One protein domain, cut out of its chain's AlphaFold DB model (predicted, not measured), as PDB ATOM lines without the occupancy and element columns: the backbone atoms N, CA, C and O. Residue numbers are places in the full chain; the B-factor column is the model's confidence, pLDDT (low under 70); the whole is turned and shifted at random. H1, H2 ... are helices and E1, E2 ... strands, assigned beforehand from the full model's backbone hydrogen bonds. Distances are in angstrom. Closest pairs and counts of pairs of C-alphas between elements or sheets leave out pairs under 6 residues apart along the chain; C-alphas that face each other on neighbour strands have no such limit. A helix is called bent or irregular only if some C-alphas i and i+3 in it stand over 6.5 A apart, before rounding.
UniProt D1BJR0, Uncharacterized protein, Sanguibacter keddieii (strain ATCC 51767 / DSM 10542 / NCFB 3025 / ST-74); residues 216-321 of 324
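AT A GLANCE: This is residues 216 to 321 of the 324 residues of an uncharacterized protein of Sanguibacter keddieii (strain ATCC 51767 / DSM 10542 / NCFB 3025 / ST-74) (UniProt D1BJR0). A strongly twisted sheet of four strands curls round one long helix, H1, and the hairpin E3 and E4 continues from its inner strands E2 and E5 toward one end of the elongated shape. The printed part has 106 residues, with H1 first and then strands E1 to E6. The sheet order is E1 E2 E5 E6, antiparallel throughout; the class is mixed, helices and strands. The whole is compact, with a radius of gyration of the C-alphas of 13.8 A and spans of 43 by 23 by 23 A.

IN THESE COORDINATES: H1, residues 216 to 238, begins at C-alpha 216 (16.569, 39.796, -59.623) and measures 34.0 A. It has a kink of 42 degrees near residue 224. It is neither bent nor irregular, but only just: C-alphas 223 and 226 are 6.4 A apart. E1 is residues 269 to 273 and E2 280 to 284. E3, 287 to 293, measures 18.4 A, and E4, 296 to 302, 18.5 A. E5 is 305 to 310, and E6, 316 to 320, ends at C-alpha 320 (10.640, 43.659, -36.943).

HOW THE PARTS SIT: H1 is on one face of the four-stranded sheet, two layers; its closest C-alphas to E6 are Ala 228 and Val 317, 5.2 A. In H1, 16 of 19 O i to N i+4 pairs are within hydrogen-bond range. Within that range are N 273 and O 281 of hairpin E1 and E2, 3.0 A; N 308 and O 280 of E2 and E5, 2.8 A; N 307 and O 319 of hairpin E5 and E6, 2.9 A. E2 runs on into E3 at 76 degrees, and E4 into E5 at 71 degrees. In the hairpin E3 and E4, N 289 and O 300 are 2.8 A apart. H1 is apart from E3 and E4.

THE WHOLE: The C-alphas farthest apart, of Leu 216 and Asp 294, are 44.3 A apart. The printed part has no cut. The link H1 to E1, 30 residues, is long. Mean pLDDT of the printed part is 78.8; residues 255 to 267 and 275 to 277 are under 70.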
ATOM      1  N   LEU A 216      15.793  41.000 -59.950       77.25
ATOM      2  CA  LEU A 216      16.569  39.796 -59.623       77.25
ATOM      3  C   LEU A 216      17.006  39.776 -58.150       77.25
ATOM      4  O   LEU A 216      16.837  38.753 -57.490       77.25
ATOM      5  N   GLY A 217      17.528  40.899 -57.647       77.88
ATOM      6  CA  GLY A 217      17.934  41.051 -56.249       77.88
ATOM      7  C   GLY A 217      16.745  40.899 -55.302       77.88
ATOM      8  O   GLY A 217      16.821  40.133 -54.344       77.88
ATOM      9  N   PHE A 218      15.604  41.507 -55.641       82.19
ATOM     10  CA  PHE A 218      14.354  41.335 -54.901       82.19
ATOM     11  C   PHE A 218      13.950  39.859 -54.778       82.19
ATOM     12  O   PHE A 218      13.634  39.382 -53.688       82.19
ATOM     13  N   ASN A 219      13.981  39.111 -55.885       81.06
ATOM     14  CA  ASN A 219      13.599  37.697 -55.892       81.06
ATOM     15  C   ASN A 219      14.569  36.817 -55.088       81.06
ATOM     16  O   ASN A 219      14.126  35.876 -54.429       81.06
ATOM     17  N   LEU A 220      15.875  37.104 -55.143       79.75
ATOM     18  CA  LEU A 220      16.882  36.392 -54.353       79.75
ATOM     19  C   LEU A 220      16.670  36.632 -52.856       79.75
ATOM     20  O   LEU A 220      16.548  35.669 -52.101       79.75
ATOM     21  N   LEU A 221      16.521  37.895 -52.445       79.88
ATOM     22  CA  LEU A 221      16.247  38.230 -51.049       79.88
ATOM     23  C   LEU A 221      14.921  37.685 -50.559       79.88
ATOM     24  O   LEU A 221      14.861  37.196 -49.444       79.88
ATOM     25  N   SER A 222      13.877  37.701 -51.382       81.31
ATOM     26  CA  SER A 222      12.597  37.087 -51.016       81.31
ATOM     27  C   SER A 222      12.743  35.593 -50.706       81.31
ATOM     28  O   SER A 222      11.994  35.058 -49.894       81.31
ATOM     29  N   GLY A 223      13.716  34.913 -51.326       78.25
ATOM     30  CA  GLY A 223      14.062  33.529 -51.007       78.25
ATOM     31  C   GLY A 223      14.820  33.361 -49.685       78.25
ATOM     32  O   GLY A 223      14.598  32.364 -49.003       78.25
ATOM     33  N   GLU A 224      15.688  34.311 -49.320       80.00
ATOM     34  CA  GLU A 224      16.501  34.284 -48.086       80.00
ATOM     35  C   GLU A 224      15.746  34.828 -46.858       80.00
ATOM     36  O   GLU A 224      15.885  34.308 -45.753       80.00
ATOM     37  N   ALA A 225      14.911  35.851 -47.045       82.19
ATOM     38  CA  ALA A 225      14.243  36.592 -45.978       82.19
ATOM     39  C   ALA A 225      13.280  35.727 -45.157       82.19
ATOM     40  O   ALA A 225      13.058  36.005 -43.982       82.19
ATOM     41  N   GLY A 226      12.752  34.645 -45.737       81.12
ATOM     42  CA  GLY A 226      11.853  33.739 -45.030       81.12
ATOM     43  C   GLY A 226      12.466  33.126 -43.768       81.12
ATOM     44  O   GLY A 226      11.768  33.023 -42.763       81.12
ATOM     45  N   GLU A 227      13.752  32.757 -43.791       80.38
ATOM     46  CA  GLU A 227      14.446  32.254 -42.594       80.38
ATOM     47  C   GLU A 227      14.683  33.385 -41.584       80.38
ATOM     48  O   GLU A 227      14.367  33.228 -40.408       80.38
ATOM     49  N   ALA A 228      15.113  34.561 -42.053       85.44
ATOM     50  CA  ALA A 228      15.345  35.727 -41.200       85.44
ATOM     51  C   ALA A 228      14.072  36.195 -40.465       85.44
ATOM     52  O   ALA A 228      14.136  36.592 -39.303       85.44
ATOM     53  N   PHE A 229      12.904  36.121 -41.111       84.31
ATOM     54  CA  PHE A 229      11.623  36.452 -40.481       84.31
ATOM     55  C   PHE A 229      11.203  35.440 -39.421       84.31
ATOM     56  O   PHE A 229      10.646  35.831 -38.395       84.31
ATOM     57  N   VAL A 230      11.464  34.151 -39.656       79.62
ATOM     58  CA  VAL A 230      11.203  33.105 -38.660       79.62
ATOM     59  C   VAL A 230      12.098  33.315 -37.444       79.62
ATOM     60  O   VAL A 230      11.582  33.340 -36.333       79.62
ATOM     61  N   ASP A 231      13.393  33.565 -37.647       83.25
ATOM     62  CA  ASP A 231      14.338  33.817 -36.555       83.25
ATOM     63  C   ASP A 231      13.958  35.066 -35.740       83.25
ATOM     64  O   ASP A 231      14.008  35.049 -34.507       83.25
ATOM     65  N   ALA A 232      13.530  36.145 -36.405       84.75
ATOM     66  CA  ALA A 232      13.083  37.363 -35.731       84.75
ATOM     67  C   ALA A 232      11.790  37.145 -34.924       84.75
ATOM     68  O   ALA A 232      11.652  37.647 -33.805       84.75
ATOM     69  N   LEU A 233      10.848  36.360 -35.460       80.50
ATOM     70  CA  LEU A 233       9.626  35.995 -34.747       80.50
ATOM     71  C   LEU A 233       9.928  35.082 -33.550       80.50
ATOM     72  O   LEU A 233       9.397  35.317 -32.468       80.50
ATOM     73  N   ASP A 234      10.804  34.091 -33.711       80.50
ATOM     74  CA  ASP A 234      11.233  33.203 -32.626       80.50
ATOM     75  C   ASP A 234      11.932  33.993 -31.510       80.50
ATOM     76  O   ASP A 234      11.628  33.789 -30.333       80.50
ATOM     77  N   ALA A 235      12.783  34.969 -31.849       83.12
ATOM     78  CA  ALA A 235      13.399  35.864 -30.868       83.12
ATOM     79  C   ALA A 235      12.355  36.689 -30.092       83.12
ATOM     80  O   ALA A 235      12.456  36.840 -28.869       83.12
ATOM     81  N   CYS A 236      11.316  37.180 -30.774       83.38
ATOM     82  CA  CYS A 236      10.188  37.839 -30.124       83.38
ATOM     83  C   CYS A 236       9.442  36.887 -29.164       83.38
ATOM     84  O   CYS A 236       9.127  37.271 -28.033       83.38
ATOM     85  N   LEU A 237       9.199  35.636 -29.562       79.38
ATOM     86  CA  LEU A 237       8.534  34.635 -28.717       79.38
ATOM     87  C   LEU A 237       9.366  34.259 -27.487       79.38
ATOM     88  O   LEU A 237       8.830  34.216 -26.379       79.38
ATOM     89  N   ASP A 238      10.674  34.065 -27.659       80.94
ATOM     90  CA  ASP A 238      11.619  33.772 -26.577       80.94
ATOM     91  C   ASP A 238      11.730  34.922 -25.561       80.94
ATOM     92  O   ASP A 238      12.085  34.703 -24.399       80.94
ATOM     93  N   SER A 239      11.385  36.149 -25.965       80.88
ATOM     94  CA  SER A 239      11.299  37.314 -25.076       80.88
ATOM     95  C   SER A 239      10.020  37.362 -24.225       80.88
ATOM     96  O   SER A 239       9.757  38.377 -23.574       80.88
ATOM     97  N   ASP A 240       9.192  36.312 -24.247       81.19
ATOM     98  CA  ASP A 240       7.831  36.308 -23.696       81.19
ATOM     99  C   ASP A 240       6.975  37.471 -24.250       81.19
ATOM    100  O   ASP A 240       6.145  38.041 -23.537       81.19
ATOM    101  N   LEU A 241       7.189  37.844 -25.523       79.56
ATOM    102  CA  LEU A 241       6.526  38.966 -26.207       79.56
ATOM    103  C   LEU A 241       6.770  40.341 -25.555       79.56
ATOM    104  O   LEU A 241       5.959  41.259 -25.698       79.56
ATOM    105  N   THR A 242       7.853  40.481 -24.788       80.12
ATOM    106  CA  THR A 242       8.182  41.737 -24.093       80.12
ATOM    107  C   THR A 242       9.186  42.601 -24.842       80.12
ATOM    108  O   THR A 242       9.369  43.764 -24.470       80.12
ATOM    109  N   ASP A 243       9.824  42.061 -25.882       82.31
ATOM    110  CA  ASP A 243      10.733  42.827 -26.724       82.31
ATOM    111  C   ASP A 243       9.965  43.915 -27.500       82.31
ATOM    112  O   ASP A 243       8.912  43.637 -28.076       82.31
ATOM    113  N   PRO A 244      10.458  45.166 -27.529       80.88
ATOM    114  CA  PRO A 244       9.813  46.244 -28.269       80.88
ATOM    115  C   PRO A 244       9.824  46.055 -29.789       80.88
ATOM    116  O   PRO A 244       9.190  46.858 -30.450       80.88
ATOM    117  N   SER A 245      10.526  45.065 -30.344       79.25
ATOM    118  CA  SER A 245      10.446  44.675 -31.762       79.25
ATOM    119  C   SER A 245       9.322  43.674 -32.052       79.25
ATOM    120  O   SER A 245       9.045  43.360 -33.206       79.25
ATOM    121  N   CYS A 246       8.637  43.165 -31.023       82.19
ATOM    122  CA  CYS A 246       7.511  42.264 -31.223       82.19
ATOM    123  C   CYS A 246       6.343  42.965 -31.937       82.19
ATOM    124  O   CYS A 246       5.898  44.019 -31.468       82.19
ATOM    125  N   PRO A 247       5.767  42.359 -32.994       82.75
ATOM    126  CA  PRO A 247       4.584  42.897 -33.657       82.75
ATOM    127  C   PRO A 247       3.427  43.112 -32.677       82.75
ATOM    128  O   PRO A 247       3.049  42.200 -31.931       82.75
ATOM    129  N   SER A 248       2.813  44.297 -32.708       83.06
ATOM    130  CA  SER A 248       1.726  44.661 -31.788       83.06
ATOM    131  C   SER A 248       0.519  43.718 -31.860       83.06
ATOM    132  O   SER A 248      -0.159  43.490 -30.854       83.06
ATOM    133  N   ALA A 249       0.285  43.114 -33.028       78.88
ATOM    134  CA  ALA A 249      -0.769  42.136 -33.268       78.88
ATOM    135  C   ALA A 249      -0.670  40.883 -32.370       78.88
ATOM    136  O   ALA A 249      -1.671  40.200 -32.152       78.88
ATOM    137  N   LEU A 250       0.511  40.592 -31.811       78.38
ATOM    138  CA  LEU A 250       0.738  39.464 -30.902       78.38
ATOM    139  C   LEU A 250       0.495  39.809 -29.425       78.38
ATOM    140  O   LEU A 250       0.611  38.937 -28.561       78.38
ATOM    141  N   ALA A 251       0.135  41.054 -29.104       78.62
ATOM    142  CA  ALA A 251      -0.090  41.475 -27.728       78.62
ATOM    143  C   ALA A 251      -1.171  40.622 -27.033       78.62
ATOM    144  O   ALA A 251      -2.331  40.584 -27.444       78.62
ATOM    145  N   GLY A 252      -0.793  39.969 -25.930       74.06
ATOM    146  CA  GLY A 252      -1.688  39.116 -25.139       74.06
ATOM    147  C   GLY A 252      -1.789  37.662 -25.612       74.06
ATOM    148  O   GLY A 252      -2.557  36.904 -25.020       74.06
ATOM    149  N   ALA A 253      -1.029  37.257 -26.634       78.69
ATOM    150  CA  ALA A 253      -0.864  35.847 -26.967       78.69
ATOM    151  C   ALA A 253      -0.076  35.108 -25.867       78.69
ATOM    152  O   ALA A 253       0.838  35.658 -25.256       78.69
ATOM    153  N   ASP A 254      -0.411  33.839 -25.626       78.88
ATOM    154  CA  ASP A 254       0.379  32.970 -24.753       78.88
ATOM    155  C   ASP A 254       1.723  32.649 -25.464       78.88
ATOM    156  O   ASP A 254       1.677  32.055 -26.547       78.88
ATOM    157  N   PRO A 255       2.913  32.963 -24.898       68.06
ATOM    158  CA  PRO A 255       4.202  32.867 -25.610       68.06
ATOM    159  C   PRO A 255       4.509  31.484 -26.204       68.06
ATOM    160  O   PRO A 255       5.010  31.366 -27.316       68.06
ATOM    161  N   GLY A 256       4.120  30.407 -25.513       66.06
ATOM    162  CA  GLY A 256       4.305  29.027 -25.985       66.06
ATOM    163  C   GLY A 256       3.218  28.509 -26.937       66.06
ATOM    164  O   GLY A 256       3.200  27.316 -27.243       66.06
ATOM    165  N   SER A 257       2.264  29.357 -27.334       67.00
ATOM    166  CA  SER A 257       1.110  28.972 -28.155       67.00
ATOM    167  C   SER A 257       1.198  29.405 -29.610       67.00
ATOM    168  O   SER A 257       0.451  28.877 -30.439       67.00
ATOM    169  N   VAL A 258       2.102  30.337 -29.915       63.69
ATOM    170  CA  VAL A 258       2.405  30.726 -31.284       63.69
ATOM    171  C   VAL A 258       3.184  29.569 -31.885       63.69
ATOM    172  O   VAL A 258       4.379  29.399 -31.662       63.69
ATOM    173  N   GLN A 259       2.482  28.689 -32.593       59.12
ATOM    174  CA  GLN A 259       3.184  27.751 -33.447       59.12
ATOM    175  C   GLN A 259       3.723  28.588 -34.598       59.12
ATOM    176  O   GLN A 259       2.929  29.155 -35.349       59.12
ATOM    177  N   ALA A 260       5.051  28.650 -34.727       52.03
ATOM    178  CA  ALA A 260       5.753  29.070 -35.933       52.03
ATOM    179  C   ALA A 260       5.381  28.108 -37.075       52.03
ATOM    180  O   ALA A 260       6.166  27.283 -37.542       52.03
ATOM    181  N   VAL A 261       4.110  28.107 -37.474       46.94
ATOM    182  CA  VAL A 261       3.638  27.390 -38.641       46.94
ATOM    183  C   VAL A 261       4.143  28.212 -39.806       46.94
ATOM    184  O   VAL A 261       3.477  29.116 -40.299       46.94
ATOM    185  N   ALA A 262       5.354  27.884 -40.240       45.75
ATOM    186  CA  ALA A 262       5.759  28.081 -41.612       45.75
ATOM    187  C   ALA A 262       4.576  27.732 -42.527       45.75
ATOM    188  O   ALA A 262       4.164  26.573 -42.548       45.75
ATOM    189  N   ALA A 263       4.036  28.704 -43.265       47.31
ATOM    190  CA  ALA A 263       3.421  28.452 -44.570       47.31
ATOM    191  C   ALA A 263       3.016  29.746 -45.288       47.31
ATOM    192  O   ALA A 263       1.838  29.966 -45.526       47.31
ATOM    193  N   ALA A 264       4.027  30.494 -45.737       51.44
ATOM    194  CA  ALA A 264       4.071  31.246 -46.996       51.44
ATOM    195  C   ALA A 264       3.695  32.744 -47.044       51.44
ATOM    196  O   ALA A 264       4.578  33.475 -47.465       51.44
ATOM    197  N   PRO A 265       2.506  33.271 -46.683       56.38
ATOM    198  CA  PRO A 265       2.191  34.653 -47.046       56.38
ATOM    199  C   PRO A 265       2.935  35.679 -46.180       56.38
ATOM    200  O   PRO A 265       3.535  36.585 -46.735       56.38
ATOM    201  N   VAL A 266       3.017  35.484 -44.854       58.50
ATOM    202  CA  VAL A 266       3.676  36.448 -43.937       58.50
ATOM    203  C   VAL A 266       5.185  36.596 -44.167       58.50
ATOM    204  O   VAL A 266       5.778  37.564 -43.714       58.50
ATOM    205  N   ALA A 267       5.809  35.623 -44.836       66.88
ATOM    206  CA  ALA A 267       7.253  35.573 -45.060       66.88
ATOM    207  C   ALA A 267       7.655  35.959 -46.495       66.88
ATOM    208  O   ALA A 267       8.823  35.843 -46.863       66.88
ATOM    209  N   VAL A 268       6.690  36.366 -47.323       78.12
ATOM    210  CA  VAL A 268       6.946  36.829 -48.688       78.12
ATOM    211  C   VAL A 268       7.071  38.340 -48.653       78.12
ATOM    212  O   VAL A 268       6.119  39.029 -48.301       78.12
ATOM    213  N   LEU A 269       8.235  38.848 -49.042       84.75
ATOM    214  CA  LEU A 269       8.438  40.274 -49.276       84.75
ATOM    215  C   LEU A 269       7.455  40.774 -50.343       84.75
ATOM    216  O   LEU A 269       7.369  40.200 -51.429       84.75
ATOM    217  N   ASP A 270       6.725  41.843 -50.033       84.25
ATOM    218  CA  ASP A 270       5.901  42.581 -50.993       84.25
ATOM    219  C   ASP A 270       6.674  43.784 -51.538       84.25
ATOM    220  O   ASP A 270       6.720  44.022 -52.745       84.25
ATOM    221  N   ARG A 271       7.327  44.531 -50.641       84.56
ATOM    222  CA  ARG A 271       8.077  45.741 -50.974       84.56
ATOM    223  C   ARG A 271       9.385  45.792 -50.204       84.56
ATOM    224  O   ARG A 271       9.457  45.384 -49.047       84.56
ATOM    225  N   LEU A 272      10.403  46.330 -50.865       85.19
ATOM    226  CA  LEU A 272      11.724  46.568 -50.303       85.19
ATOM    227  C   LEU A 272      12.213  47.926 -50.804       85.19
ATOM    228  O   LEU A 272      12.184  48.184 -52.006       85.19
ATOM    229  N   TRP A 273      12.611  48.799 -49.889       82.81
ATOM    230  CA  TRP A 273      13.163  50.118 -50.195       82.81
ATOM    231  C   TRP A 273      14.107  50.532 -49.073       82.81
ATOM    232  O   TRP A 273      14.272  49.809 -48.097       82.81
ATOM    233  N   THR A 274      14.741  51.688 -49.184       74.50
ATOM    234  CA  THR A 274      15.677  52.131 -48.149       74.50
ATOM    235  C   THR A 274      15.764  53.648 -48.096       74.50
ATOM    236  O   THR A 274      15.818  54.310 -49.128       74.50
ATOM    237  N   ASP A 275      15.705  54.203 -46.892       68.38
ATOM    238  CA  ASP A 275      15.647  55.637 -46.615       68.38
ATOM    239  C   ASP A 275      16.844  56.162 -45.803       68.38
ATOM    240  O   ASP A 275      17.079  57.371 -45.812       68.38
ATOM    241  N   ASP A 276      17.611  55.297 -45.131       66.88
ATOM    242  CA  ASP A 276      18.621  55.688 -44.137       66.88
ATOM    243  C   ASP A 276      20.089  55.570 -44.591       66.88
ATOM    244  O   ASP A 276      20.960  56.165 -43.953       66.88
ATOM    245  N   GLY A 277      20.390  54.864 -45.686       63.47
ATOM    246  CA  GLY A 277      21.783  54.633 -46.095       63.47
ATOM    247  C   GLY A 277      22.399  53.320 -45.608       63.47
ATOM    248  O   GLY A 277      23.487  52.971 -46.060       63.47
ATOM    249  N   GLU A 278      21.747  52.614 -44.686       72.00
ATOM    250  CA  GLU A 278      22.374  51.562 -43.875       72.00
ATOM    251  C   GLU A 278      21.566  50.256 -43.859       72.00
ATOM    252  O   GLU A 278      22.160  49.176 -43.795       72.00
ATOM    253  N   THR A 279      20.238  50.331 -43.958       79.81
ATOM    254  CA  THR A 279      19.322  49.184 -43.895       79.81
ATOM    255  C   THR A 279      18.245  49.262 -44.981       79.81
ATOM    256  O   THR A 279      18.017  50.318 -45.571       79.81
ATOM    257  N   TRP A 280      17.557  48.153 -45.284       83.12
ATOM    258  CA  TRP A 280      16.350  48.201 -46.129       83.12
ATOM    259  C   TRP A 280      15.126  48.000 -45.298       83.12
ATOM    260  O   TRP A 280      14.980  46.985 -44.625       83.12
ATOM    261  N   ARG A 281      14.181  48.901 -45.491       86.88
ATOM    262  CA  ARG A 281      12.839  48.730 -44.996       86.88
ATOM    263  C   ARG A 281      12.095  47.751 -45.875       86.88
ATOM    264  O   ARG A 281      12.150  47.821 -47.107       86.88
ATOM    265  N   PHE A 282      11.384  46.847 -45.228       87.00
ATOM    266  CA  PHE A 282      10.553  45.880 -45.907       87.00
ATOM    267  C   PHE A 282       9.104  45.960 -45.449       87.00
ATOM    268  O   PHE A 282       8.789  46.340 -44.322       87.00
ATOM    269  N   GLU A 283       8.230  45.540 -46.350       87.94
ATOM    270  CA  GLU A 283       6.841  45.213 -46.076       87.94
ATOM    271  C   GLU A 283       6.604  43.820 -46.661       87.94
ATOM    272  O   GLU A 283       6.813  43.596 -47.856       87.94
ATOM    273  N   ALA A 284       6.251  42.861 -45.811       85.19
ATOM    274  CA  ALA A 284       5.853  41.527 -46.229       85.19
ATOM    275  C   ALA A 284       4.360  41.499 -46.573       85.19
ATOM    276  O   ALA A 284       3.578  42.326 -46.107       85.19
ATOM    277  N   GLN A 285       3.945  40.519 -47.368       83.81
ATOM    278  CA  GLN A 285       2.534  40.316 -47.664       83.81
ATOM    279  C   GLN A 285       1.756  39.993 -46.377       83.81
ATOM    280  O   GLN A 285       2.258  39.254 -45.523       83.81
ATOM    281  N   PRO A 286       0.512  40.486 -46.237       81.94
ATOM    282  CA  PRO A 286      -0.333  40.124 -45.109       81.94
ATOM    283  C   PRO A 286      -0.504  38.608 -45.012       81.94
ATOM    284  O   PRO A 286      -0.774  37.925 -46.007       81.94
ATOM    285  N   GLY A 287      -0.388  38.073 -43.802       79.12
ATOM    286  CA  GLY A 287      -0.593  36.659 -43.522       79.12
ATOM    287  C   GLY A 287      -1.302  36.435 -42.194       79.12
ATOM    288  O   GLY A 287      -1.602  37.377 -41.474       79.12
ATOM    289  N   ALA A 288      -1.608  35.180 -41.875       79.12
ATOM    290  CA  ALA A 288      -2.346  34.825 -40.667       79.12
ATOM    291  C   ALA A 288      -1.502  33.931 -39.752       79.12
ATOM    292  O   ALA A 288      -0.905  32.956 -40.213       79.12
ATOM    293  N   LEU A 289      -1.480  34.252 -38.459       76.94
ATOM    294  CA  LEU A 289      -0.813  33.478 -37.416       76.94
ATOM    295  C   LEU A 289      -1.847  32.840 -36.486       76.94
ATOM    296  O   LEU A 289      -2.779  33.496 -36.018       76.94
ATOM    297  N   ALA A 290      -1.659  31.555 -36.192       79.62
ATOM    298  CA  ALA A 290      -2.450  30.850 -35.192       79.62
ATOM    299  C   ALA A 290      -1.854  31.087 -33.796       79.62
ATOM    300  O   ALA A 290      -0.690  30.770 -33.551       79.62
ATOM    301  N   ILE A 291      -2.667  31.610 -32.880       79.06
ATOM    302  CA  ILE A 291      -2.270  31.941 -31.506       79.06
ATOM    303  C   ILE A 291      -3.259  31.350 -30.493       79.06
ATOM    304  O   ILE A 291      -4.349  30.898 -30.843       79.06
ATOM    305  N   THR A 292      -2.907  31.370 -29.209       80.31
ATOM    306  CA  THR A 292      -3.855  31.152 -28.107       80.31
ATOM    307  C   THR A 292      -3.883  32.383 -27.211       80.31
ATOM    308  O   THR A 292      -2.836  32.916 -26.860       80.31
ATOM    309  N   VAL A 293      -5.088  32.830 -26.854       79.50
ATOM    310  CA  VAL A 293      -5.323  33.953 -25.934       79.50
ATOM    311  C   VAL A 293      -6.181  33.441 -24.786       79.50
ATOM    312  O   VAL A 293      -7.284  32.934 -25.017       79.50
ATOM    313  N   ASP A 294      -5.671  33.521 -23.557       81.50
ATOM    314  CA  ASP A 294      -6.345  33.022 -22.351       81.50
ATOM    315  C   ASP A 294      -6.850  31.566 -22.503       81.50
ATOM    316  O   ASP A 294      -7.962  31.211 -22.094       81.50
ATOM    317  N   GLY A 295      -6.056  30.703 -23.150       80.44
ATOM    318  CA  GLY A 295      -6.420  29.304 -23.413       80.44
ATOM    319  C   GLY A 295      -7.445  29.073 -24.538       80.44
ATOM    320  O   GLY A 295      -7.882  27.936 -24.730       80.44
ATOM    321  N   THR A 296      -7.829  30.110 -25.289       83.88
ATOM    322  CA  THR A 296      -8.721  30.008 -26.457       83.88
ATOM    323  C   THR A 296      -7.927  30.155 -27.760       83.88
ATOM    324  O   THR A 296      -7.284  31.186 -27.946       83.88
ATOM    325  N   PRO A 297      -7.971  29.171 -28.681       84.00
ATOM    326  CA  PRO A 297      -7.349  29.306 -29.997       84.00
ATOM    327  C   PRO A 297      -7.958  30.461 -30.799       84.00
ATOM    328  O   PRO A 297      -9.183  30.598 -30.859       84.00
ATOM    329  N   ALA A 298      -7.104  31.247 -31.444       83.12
ATOM    330  CA  ALA A 298      -7.466  32.360 -32.309       83.12
ATOM    331  C   ALA A 298      -6.530  32.423 -33.526       83.12
ATOM    332  O   ALA A 298      -5.489  31.769 -33.570       83.12
ATOM    333  N   GLU A 299      -6.921  33.215 -34.517       83.00
ATOM    334  CA  GLU A 299      -6.117  33.530 -35.695       83.00
ATOM    335  C   GLU A 299      -6.032  35.052 -35.806       83.00
ATOM    336  O   GLU A 299      -7.045  35.734 -35.619       83.00
ATOM    337  N   VAL A 300      -4.835  35.573 -36.058       80.12
ATOM    338  CA  VAL A 300      -4.578  37.009 -36.179       80.12
ATOM    339  C   VAL A 300      -3.907  37.284 -37.513       80.12
ATOM    340  O   VAL A 300      -2.945  36.610 -37.875       80.12
ATOM    341  N   GLU A 301      -4.434  38.264 -38.243       82.69
ATOM    342  CA  GLU A 301      -3.801  38.785 -39.451       82.69
ATOM    343  C   GLU A 301      -2.648  39.707 -39.051       82.69
ATOM    344  O   GLU A 301      -2.811  40.569 -38.187       82.69
ATOM    345  N   VAL A 302      -1.485  39.494 -39.656       78.94
ATOM    346  CA  VAL A 302      -0.259  40.239 -39.395       78.94
ATOM    347  C   VAL A 302       0.367  40.620 -40.727       78.94
ATOM    348  O   VAL A 302       0.519  39.782 -41.619       78.94
ATOM    349  N   THR A 303       0.762  41.880 -40.834       82.44
ATOM    350  CA  THR A 303       1.693  42.361 -41.852       82.44
ATOM    351  C   THR A 303       3.026  42.556 -41.151       82.44
ATOM    352  O   THR A 303       3.074  43.229 -40.127       82.44
ATOM    353  N   LEU A 304       4.099  41.937 -41.642       84.62
ATOM    354  CA  LEU A 304       5.428  42.178 -41.081       84.62
ATOM    355  C   LEU A 304       6.058  43.353 -41.817       84.62
ATOM    356  O   LEU A 304       6.213  43.312 -43.036       84.62
ATOM    357  N   THR A 305       6.438  44.379 -41.072       87.88
ATOM    358  CA  THR A 305       7.329  45.432 -41.555       87.88
ATOM    359  C   THR A 305       8.573  45.462 -40.686       87.88
ATOM    360  O   THR A 305       8.587  44.889 -39.595       87.88
ATOM    361  N   GLY A 306       9.621  46.116 -41.164       89.00
ATOM    362  CA  GLY A 306      10.856  46.250 -40.407       89.00
ATOM    363  C   GLY A 306      12.044  46.532 -41.302       89.00
ATOM    364  O   GLY A 306      11.881  47.065 -42.399       89.00
ATOM    365  N   GLU A 307      13.220  46.128 -40.844       89.88
ATOM    366  CA  GLU A 307      14.497  46.333 -41.520       89.88
ATOM    367  C   GLU A 307      15.187  45.000 -41.836       89.88
ATOM    368  O   GLU A 307      15.148  44.052 -41.047       89.88
ATOM    369  N   LEU A 308      15.844  44.930 -42.992       87.62
ATOM    370  CA  LEU A 308      16.770  43.872 -43.383       87.62
ATOM    371  C   LEU A 308      18.201  44.415 -43.373       87.62
ATOM    372  O   LEU A 308      18.443  45.553 -43.771       87.62
ATOM    373  N   ALA A 309      19.155  43.586 -42.955       87.25
ATOM    374  CA  ALA A 309      20.587  43.874 -43.032       87.25
ATOM    375  C   ALA A 309      21.403  42.576 -43.115       87.25
ATOM    376  O   ALA A 309      20.911  41.506 -42.762       87.25
ATOM    377  N   ARG A 310      22.668  42.651 -43.547       85.25
ATOM    378  CA  ARG A 310      23.627  41.545 -43.379       85.25
ATOM    379  C   ARG A 310      24.474  41.772 -42.131       85.25
ATOM    380  O   ARG A 310      25.002  42.860 -41.915       85.25
ATOM    381  N   ASP A 311      24.618  40.737 -41.311       85.25
ATOM    382  CA  ASP A 311      25.502  40.772 -40.149       85.25
ATOM    383  C   ASP A 311      26.992  40.716 -40.552       85.25
ATOM    384  O   ASP A 311      27.362  40.644 -41.725       85.25
ATOM    385  N   ASN A 312      27.889  40.703 -39.564       85.44
ATOM    386  CA  ASN A 312      29.335  40.649 -39.806       85.44
ATOM    387  C   ASN A 312      29.836  39.329 -40.434       85.44
ATOM    388  O   ASN A 312      31.013  39.235 -40.789       85.44
ATOM    389  N   THR A 313      28.974  38.316 -40.545       86.31
ATOM    390  CA  THR A 313      29.235  37.046 -41.233       86.31
ATOM    391  C   THR A 313      28.629  37.002 -42.637       86.31
ATOM    392  O   THR A 313      28.883  36.045 -43.369       86.31
ATOM    393  N   GLY A 314      27.884  38.039 -43.032       79.88
ATOM    394  CA  GLY A 314      27.143  38.101 -44.289       79.88
ATOM    395  C   GLY A 314      25.778  37.412 -44.232       79.88
ATOM    396  O   GLY A 314      25.158  37.222 -45.279       79.88
ATOM    397  N   THR A 315      25.300  37.031 -43.046       86.38
ATOM    398  CA  THR A 315      23.991  36.388 -42.864       86.38
ATOM    399  C   THR A 315      22.904  37.456 -42.864       86.38
ATOM    400  O   THR A 315      23.068  38.492 -42.221       86.38
ATOM    401  N   LEU A 316      21.816  37.229 -43.606       86.31
ATOM    402  CA  LEU A 316      20.672  38.138 -43.632       86.31
ATOM    403  C   LEU A 316      19.939  38.072 -42.288       86.31
ATOM    404  O   LEU A 316      19.600  36.990 -41.818       86.31
ATOM    405  N   VAL A 317      19.691  39.228 -41.685       88.75
ATOM    406  CA  VAL A 317      18.985  39.382 -40.413       88.75
ATOM    407  C   VAL A 317      17.825  40.344 -40.623       88.75
ATOM    408  O   VAL A 317      17.977  41.364 -41.297       88.75
ATOM    409  N   ALA A 318      16.675  40.012 -40.039       88.38
ATOM    410  CA  ALA A 318      15.502  40.870 -40.017       88.38
ATOM    411  C   ALA A 318      15.289  41.434 -38.610       88.38
ATOM    412  O   ALA A 318      15.380  40.707 -37.621       88.38
ATOM    413  N   THR A 319      14.962  42.719 -38.533       89.00
ATOM    414  CA  THR A 319      14.443  43.365 -37.323       89.00
ATOM    415  C   THR A 319      13.005  43.766 -37.603       89.00
ATOM    416  O   THR A 319      12.748  44.393 -38.624       89.00
ATOM    417  N   LEU A 320      12.063  43.375 -36.744       87.38
ATOM    418  CA  LEU A 320      10.640  43.659 -36.943       87.38
ATOM    419  C   LEU A 320      10.261  45.015 -36.330       87.38
ATOM    420  O   LEU A 320      10.692  45.348 -35.225       87.38
ATOM    421  N   ASP A 321       9.427  45.770 -37.044       85.94
ATOM    422  CA  ASP A 321       8.814  46.997 -36.544       85.94
ATOM    423  C   ASP A 321       7.578  46.646 -35.688       85.94
ATOM    424  O   ASP A 321       6.691  45.916 -36.140       85.94
TER     425      ASP A 321